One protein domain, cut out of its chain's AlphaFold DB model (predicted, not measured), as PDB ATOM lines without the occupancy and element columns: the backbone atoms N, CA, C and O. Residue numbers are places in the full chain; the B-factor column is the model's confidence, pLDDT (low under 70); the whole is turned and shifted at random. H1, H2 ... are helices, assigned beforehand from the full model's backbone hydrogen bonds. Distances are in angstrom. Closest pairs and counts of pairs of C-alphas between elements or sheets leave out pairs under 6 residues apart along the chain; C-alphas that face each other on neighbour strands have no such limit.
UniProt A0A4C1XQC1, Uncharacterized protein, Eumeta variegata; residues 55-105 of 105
ATOM      1  N   GLU A  55     153.388 188.637 177.611       94.00
ATOM      2  CA  GLU A  55     152.828 188.980 178.919       94.00
ATOM      3  C   GLU A  55     153.259 190.390 179.350       94.00
ATOM      4  O   GLU A  55     152.402 191.200 179.710       94.00
ATOM      5  N   ASP A  56     154.536 190.737 179.181       94.06
ATOM      6  CA  ASP A  56     155.056 192.081 179.467       94.06
ATOM      7  C   ASP A  56     154.364 193.160 178.619       94.06
ATOM      8  O   ASP A  56     153.924 194.191 179.134       94.06
ATOM      9  N   ILE A  57     154.181 192.917 177.315       95.69
ATOM     10  CA  ILE A  57     153.437 193.838 176.442       95.69
ATOM     11  C   ILE A  57     151.990 193.992 176.919       95.69
ATOM     12  O   ILE A  57     151.458 195.104 176.938       95.69
ATOM     13  N   GLN A  58     151.321 192.898 177.282       94.88
ATOM     14  CA  GLN A  58     149.941 192.952 177.763       94.88
ATOM     15  C   GLN A  58     149.823 193.725 179.075       94.88
ATOM     16  O   GLN A  58     148.858 194.478 179.244       94.88
ATOM     17  N   MET A  59     150.806 193.579 179.962       93.56
ATOM     18  CA  MET A  59     150.911 194.331 181.207       93.56
ATOM     19  C   MET A  59     151.047 195.824 180.919       93.56
ATOM     20  O   MET A  59     150.198 196.600 181.350       93.56
ATOM     21  N   VAL A  60     152.011 196.228 180.084       93.44
ATOM     22  CA  VAL A  60     152.206 197.635 179.692       93.44
ATOM     23  C   VAL A  60     150.948 198.210 179.040       93.44
ATOM     24  O   VAL A  60     150.505 199.304 179.383       93.44
ATOM     25  N   MET A  61     150.313 197.468 178.134       94.69
ATOM     26  CA  MET A  61     149.075 197.911 177.486       94.69
ATOM     27  C   MET A  61     147.925 198.070 178.483       94.69
ATOM     28  O   MET A  61     147.127 199.000 178.364       94.69
ATOM     29  N   SER A  62     147.826 197.180 179.469       90.06
ATOM     30  CA  SER A  62     146.833 197.283 180.542       90.06
ATOM     31  C   SER A  62     147.135 198.461 181.463       90.06
ATOM     32  O   SER A  62     146.218 199.217 181.779       90.06
ATOM     33  N   ALA A  63     148.411 198.696 181.776       88.25
ATOM     34  CA  ALA A  63     148.877 199.850 182.525       88.25
ATOM     35  C   ALA A  63     148.477 201.166 181.861       88.25
ATOM     36  O   ALA A  63     147.769 201.983 182.450       88.25
ATOM     37  N   LEU A  64     148.830 201.329 180.587       90.56
ATOM     38  CA  LEU A  64     148.505 202.523 179.813       90.56
ATOM     39  C   LEU A  64     146.994 202.733 179.663       90.56
ATOM     40  O   LEU A  64     146.531 203.872 179.728       90.56
ATOM     41  N   ARG A  65     146.207 201.662 179.484       89.38
ATOM     42  CA  ARG A  65     144.739 201.757 179.425       89.38
ATOM     43  C   ARG A  65     144.148 202.242 180.738       89.38
ATOM     44  O   ARG A  65     143.299 203.128 180.715       89.38
ATOM     45  N   THR A  66     144.595 201.686 181.860       87.19
ATOM     46  CA  THR A  66     144.120 202.122 183.171       87.19
ATOM     47  C   THR A  66     144.524 203.569 183.428       87.19
ATOM     48  O   THR A  66     143.645 204.358 183.754       87.19
ATOM     49  N   VAL A  67     145.781 203.959 183.173       83.00
ATOM     50  CA  VAL A  67     146.263 205.352 183.312       83.00
ATOM     51  C   VAL A  67     145.456 206.334 182.452       83.00
ATOM     52  O   VAL A  67     145.162 207.439 182.894       83.00
ATOM     53  N   LYS A  68     145.047 205.938 181.239       84.06
ATOM     54  CA  LYS A  68     144.198 206.759 180.356       84.06
ATOM     55  C   LYS A  68     142.702 206.708 180.698       84.06
ATOM     56  O   LYS A  68     141.910 207.295 179.961       84.06
ATOM     57  N   SER A  69     142.290 206.012 181.756       86.25
ATOM     58  CA  SER A  69     140.878 205.959 182.141       86.25
ATOM     59  C   SER A  69     140.368 207.332 182.590       86.25
ATOM     60  O   SER A  69     141.078 208.127 183.216       86.25
ATOM     61  N   SER A  70     139.103 207.614 182.272       90.69
ATOM     62  CA  SER A  70     138.422 208.836 182.711       90.69
ATOM     63  C   SER A  70     138.347 208.933 184.234       90.69
ATOM     64  O   SER A  70     138.438 210.027 184.772       90.69
ATOM     65  N   GLU A  71     138.253 207.794 184.915       92.44
ATOM     66  CA  GLU A  71     138.161 207.671 186.371       92.44
ATOM     67  C   GLU A  71     139.423 208.177 187.095       92.44
ATOM     68  O   GLU A  71     139.317 208.936 188.053       92.44
ATOM     69  N   ILE A  72     140.630 207.866 186.594       92.62
ATOM     70  CA  ILE A  72     141.886 208.426 187.143       92.62
ATOM     71  C   ILE A  72     141.982 209.924 186.892       92.62
ATOM     72  O   ILE A  72     142.410 210.679 187.765       92.62
ATOM     73  N   SER A  73     141.575 210.365 185.703       92.75
ATOM     74  CA  SER A  73     141.597 211.788 185.358       92.75
ATOM     75  C   SER A  73     140.614 212.591 186.218       92.75
ATOM     76  O   SER A  73     140.918 213.708 186.634       92.75
ATOM     77  N   GLU A  74     139.448 212.020 186.514       95.25
ATOM     78  CA  GLU A  74     138.453 212.585 187.419       95.25
ATOM     79  C   GLU A  74     138.959 212.630 188.858       95.25
ATOM     80  O   GLU A  74     138.953 213.706 189.452       95.25
ATOM     81  N   PHE A  75     139.496 211.521 189.371       94.94
ATOM     82  CA  PHE A  75     140.127 211.471 190.688       94.94
ATOM     83  C   PHE A  75     141.217 212.541 190.844       94.94
ATOM     84  O   PHE A  75     141.212 213.298 191.815       94.94
ATOM     85  N   ALA A  76     142.124 212.659 189.870       94.38
ATOM     86  CA  ALA A  76     143.196 213.650 189.901       94.38
ATOM     87  C   ALA A  76     142.652 215.086 189.899       94.38
ATOM     88  O   ALA A  76     143.140 215.938 190.644       94.38
ATOM     89  N   ARG A  77     141.621 215.354 189.090       96.12
ATOM     90  CA  ARG A  77     140.964 216.663 189.024       96.12
ATOM     91  C   ARG A  77     140.280 217.011 190.345       96.12
ATOM     92  O   ARG A  77     140.466 218.123 190.833       96.12
ATOM     93  N   GLU A  78     139.524 216.079 190.921       96.00
ATOM     94  CA  GLU A  78     138.867 216.261 192.218       96.00
ATOM     95  C   GLU A  78     139.905 216.528 193.313       96.00
ATOM     96  O   GLU A  78     139.809 217.537 194.012       96.00
ATOM     97  N   LEU A  79     140.969 215.721 193.384       95.69
ATOM     98  CA  LEU A  79     142.037 215.880 194.373       95.69
ATOM     99  C   LEU A  79     142.779 217.224 194.243       95.69
ATOM    100  O   LEU A  79     143.100 217.856 195.251       95.69
ATOM    101  N   CYS A  80     143.037 217.681 193.011       96.38
ATOM    102  CA  CYS A  80     143.671 218.979 192.751       96.38
ATOM    103  C   CYS A  80     142.748 220.167 193.055       96.38
ATOM    104  O   CYS A  80     143.235 221.268 193.305       96.38
ATOM    105  N   SER A  81     141.427 219.965 193.033       97.06
ATOM    106  CA  SER A  81     140.448 221.016 193.335       97.06
ATOM    107  C   SER A  81     140.269 221.277 194.836       97.06
ATOM    108  O   SER A  81     139.812 222.354 195.223       97.06
ATOM    109  N   CYS A  82     140.661 220.325 195.689       97.50
ATOM    110  CA  CYS A  82     140.547 220.435 197.140       97.50
ATOM    111  C   CYS A  82     141.431 221.556 197.708       97.50
ATOM    112  O   CYS A  82     142.642 221.603 197.472       97.50
ATOM    113  N   ARG A  83     140.839 222.424 198.538       95.62
ATOM    114  CA  ARG A  83     141.545 223.544 199.192       95.62
ATOM    115  C   ARG A  83     142.071 223.220 200.587       95.62
ATOM    116  O   ARG A  83     142.936 223.937 201.082       95.62
ATOM    117  N   ASN A  84     141.567 222.164 201.215       95.81
ATOM    118  CA  ASN A  84     141.947 221.751 202.561       95.81
ATOM    119  C   ASN A  84     142.283 220.247 202.599       95.81
ATOM    120  O   ASN A  84     142.101 219.523 201.619       95.81
ATOM    121  N   VAL A  85     142.845 219.797 203.722       96.50
ATOM    122  CA  VAL A  85     143.303 218.408 203.894       96.50
ATOM    123  C   VAL A  85     142.131 217.449 204.104       96.50
ATOM    124  O   VAL A  85     142.189 216.324 203.621       96.50
ATOM    125  N   GLU A  86     141.063 217.886 204.767       97.50
ATOM    126  CA  GLU A  86     139.884 217.057 205.043       97.50
ATOM    127  C   GLU A  86     139.174 216.655 203.743       97.50
ATOM    128  O   GLU A  86     138.887 215.479 203.533       97.50
ATOM    129  N   ASP A  87     139.010 217.594 202.811       97.06
ATOM    130  CA  ASP A  87     138.489 217.355 201.465       97.06
ATOM    131  C   ASP A  87     139.378 216.370 200.705       97.06
ATOM    132  O   ASP A  87     138.877 215.432 200.088       97.06
ATOM    133  N   LYS A  88     140.707 216.536 200.774       96.12
ATOM    134  CA  LYS A  88     141.653 215.607 200.131       96.12
ATOM    135  C   LYS A  88     141.507 214.193 200.684       96.12
ATOM    136  O   LYS A  88     141.483 213.241 199.907       96.12
ATOM    137  N   LEU A  89     141.389 214.056 202.007       96.94
ATOM    138  CA  LEU A  89     141.153 212.772 202.665       96.94
ATOM    139  C   LEU A  89     139.809 212.174 202.239       96.94
ATOM    140  O   LEU A  89     139.741 210.986 201.939       96.94
ATOM    141  N   ASN A  90     138.761 212.989 202.131       96.69
ATOM    142  CA  ASN A  90     137.453 212.534 201.676       96.69
ATOM    143  C   ASN A  90     137.486 212.029 200.220       96.69
ATOM    144  O   ASN A  90     136.953 210.961 199.926       96.69
ATOM    145  N   ILE A  91     138.167 212.741 199.313       97.12
ATOM    146  CA  ILE A  91     138.363 212.288 197.925       97.12
ATOM    147  C   ILE A  91     139.139 210.969 197.876       97.12
ATOM    148  O   ILE A  91     138.784 210.086 197.091       97.12
ATOM    149  N   LEU A  92     140.153 210.809 198.731       95.31
ATOM    150  CA  LEU A  92     140.931 209.576 198.839       95.31
ATOM    151  C   LEU A  92     140.056 208.390 199.268       95.31
ATOM    152  O   LEU A  92     140.081 207.342 198.630       95.31
ATOM    153  N   VAL A  93     139.233 208.579 200.304       96.50
ATOM    154  CA  VAL A  93     138.286 207.562 200.787       96.50
ATOM    155  C   VAL A  93     137.257 207.222 199.706       96.50
ATOM    156  O   VAL A  93     137.032 206.045 199.426       96.50
ATOM    157  N   LYS A  94     136.687 208.234 199.038       96.06
ATOM    158  CA  LYS A  94     135.720 208.067 197.940       96.06
ATOM    159  C   LYS A  94     136.291 207.239 196.783       96.06
ATOM    160  O   LYS A  94     135.570 206.428 196.210       96.06
ATOM    161  N   HIS A  95     137.573 207.406 196.456       95.94
ATOM    162  CA  HIS A  95     138.222 206.714 195.335       95.94
ATOM    163  C   HIS A  95     139.113 205.543 195.756       95.94
ATOM    164  O   HIS A  95     139.853 205.036 194.920       95.94
ATOM    165  N   HIS A  96     139.015 205.043 196.991       95.06
ATOM    166  CA  HIS A  96     139.874 203.972 197.516       95.06
ATOM    167  C   HIS A  96     140.053 202.780 196.554       95.06
ATOM    168  O   HIS A  96     141.168 202.316 196.329       95.06
ATOM    169  N   HIS A  97     138.973 202.325 195.914       93.56
ATOM    170  CA  HIS A  97     139.017 201.228 194.938       93.56
ATOM    171  C   HIS A  97     140.021 201.446 193.789       93.56
ATOM    172  O   HIS A  97     140.641 200.498 193.312       93.56
ATOM    173  N   LEU A  98     140.211 202.697 193.372       92.44
ATOM    174  CA  LEU A  98     141.093 203.091 192.289       92.44
ATOM    175  C   LEU A  98     142.548 203.044 192.744       92.44
ATOM    176  O   LEU A  98     143.406 202.616 191.980       92.44
ATOM    177  N   MET A  99     142.815 203.421 193.995       91.19
ATOM    178  CA  MET A  99     144.144 203.294 194.589       91.19
ATOM    179  C   MET A  99     144.570 201.834 194.698       91.19
ATOM    180  O   MET A  99     145.664 201.497 194.262       91.19
ATOM    181  N   VAL A 100     143.689 200.965 195.203       91.94
ATOM    182  CA  VAL A 100     143.961 199.520 195.301       91.94
ATOM    183  C   VAL A 100     144.215 198.925 193.918       91.94
ATOM    184  O   VAL A 100     145.157 198.168 193.711       91.94
ATOM    185  N   LYS A 101     143.404 199.310 192.929       89.25
ATOM    186  CA  LYS A 101     143.581 198.865 191.546       89.25
ATOM    187  C   LYS A 101     144.924 199.305 190.961       89.25
ATOM    188  O   LYS A 101     145.502 198.538 190.209       89.25
ATOM    189  N   LEU A 102     145.403 200.506 191.290       87.81
ATOM    190  CA  LEU A 102     146.698 201.017 190.833       87.81
ATOM    191  C   LEU A 102     147.891 200.365 191.536       87.81
ATOM    192  O   LEU A 102     148.936 200.228 190.917       87.81
ATOM    193  N   GLU A 103     147.749 199.966 192.799       88.25
ATOM    194  CA  GLU A 103     148.790 199.240 193.541       88.25
ATOM    195  C   GLU A 103     148.990 197.812 193.011       88.25
ATOM    196  O   GLU A 103     150.092 197.275 193.051       88.25
ATOM    197  N   HIS A 104     147.925 197.202 192.496       84.56
ATOM    198  CA  HIS A 104     147.920 195.824 192.006       84.56
ATOM    199  C   HIS A 104     148.286 195.695 190.514       84.56
ATOM    200  O   HIS A 104     148.097 194.626 189.928       84.56
ATOM    201  N   MET A 105     148.748 196.782 189.892       76.31
ATOM    202  CA  MET A 105     149.161 196.836 188.487       76.31
ATOM    203  C   MET A 105     150.672 196.788 188.332       76.31
ATOM    204  O   MET A 105     151.098 196.120 187.364       76.31
TER     205      MET A 105
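What this domain is: This is residues 55 to 105 of the 105 residues of an uncharacterized protein of Eumeta variegata (UniProt A0A4C1XQC1). The chain makes a long, narrow hairpin of helices: H1 and H2 run out one after the other, at an angle, and H3 and H4 fold back over them. The 51 printed residues hold four named helices, H1 to H4 in order, and no named strand: all helix. The whole is loose, with a radius of gyration of the C-alphas of 12.8 A, a rod spanning 42 by 16 by 11 A.

How they stand to each other: Start at H1, residues 55 to 67; it is close to but not clearly touching H2, residues 70 to 81, closest at the C-alphas of Thr 66 and Ile 72, 7.8 A. H2, with residues 75 to 79 alone, touches H3, residues 85 to 94, in a helical hairpin at a shallow tilt of 16 degrees, opposite ways; the closest C-alphas, Leu 79 and Lys 88, are 5.8 A apart. H3 and H4, residues 96 to 103, meet only through their link. H1 and H4 are near each other, with 5 pairs of C-alphas within 10 A. In H1, H2, H3 and H4 every O i to N i+4 pair is within hydrogen-bond range.

Where its parts are: Find C-alpha 55 at (152.828, 188.980, 178.919), where H1 begins its 18.2 A; H2 follows with 16.3 A, H3 with 14.1 A, and H4 with 10.8 A to C-alpha 103 at (148.790, 199.240, 193.541).

The domain as a whole: The farthest C-alphas, Glu 55 and Asn 84, are 41.8 A apart. The three links are tight, the printed part has no cut, and no printed residue is under 70 in pLDDT.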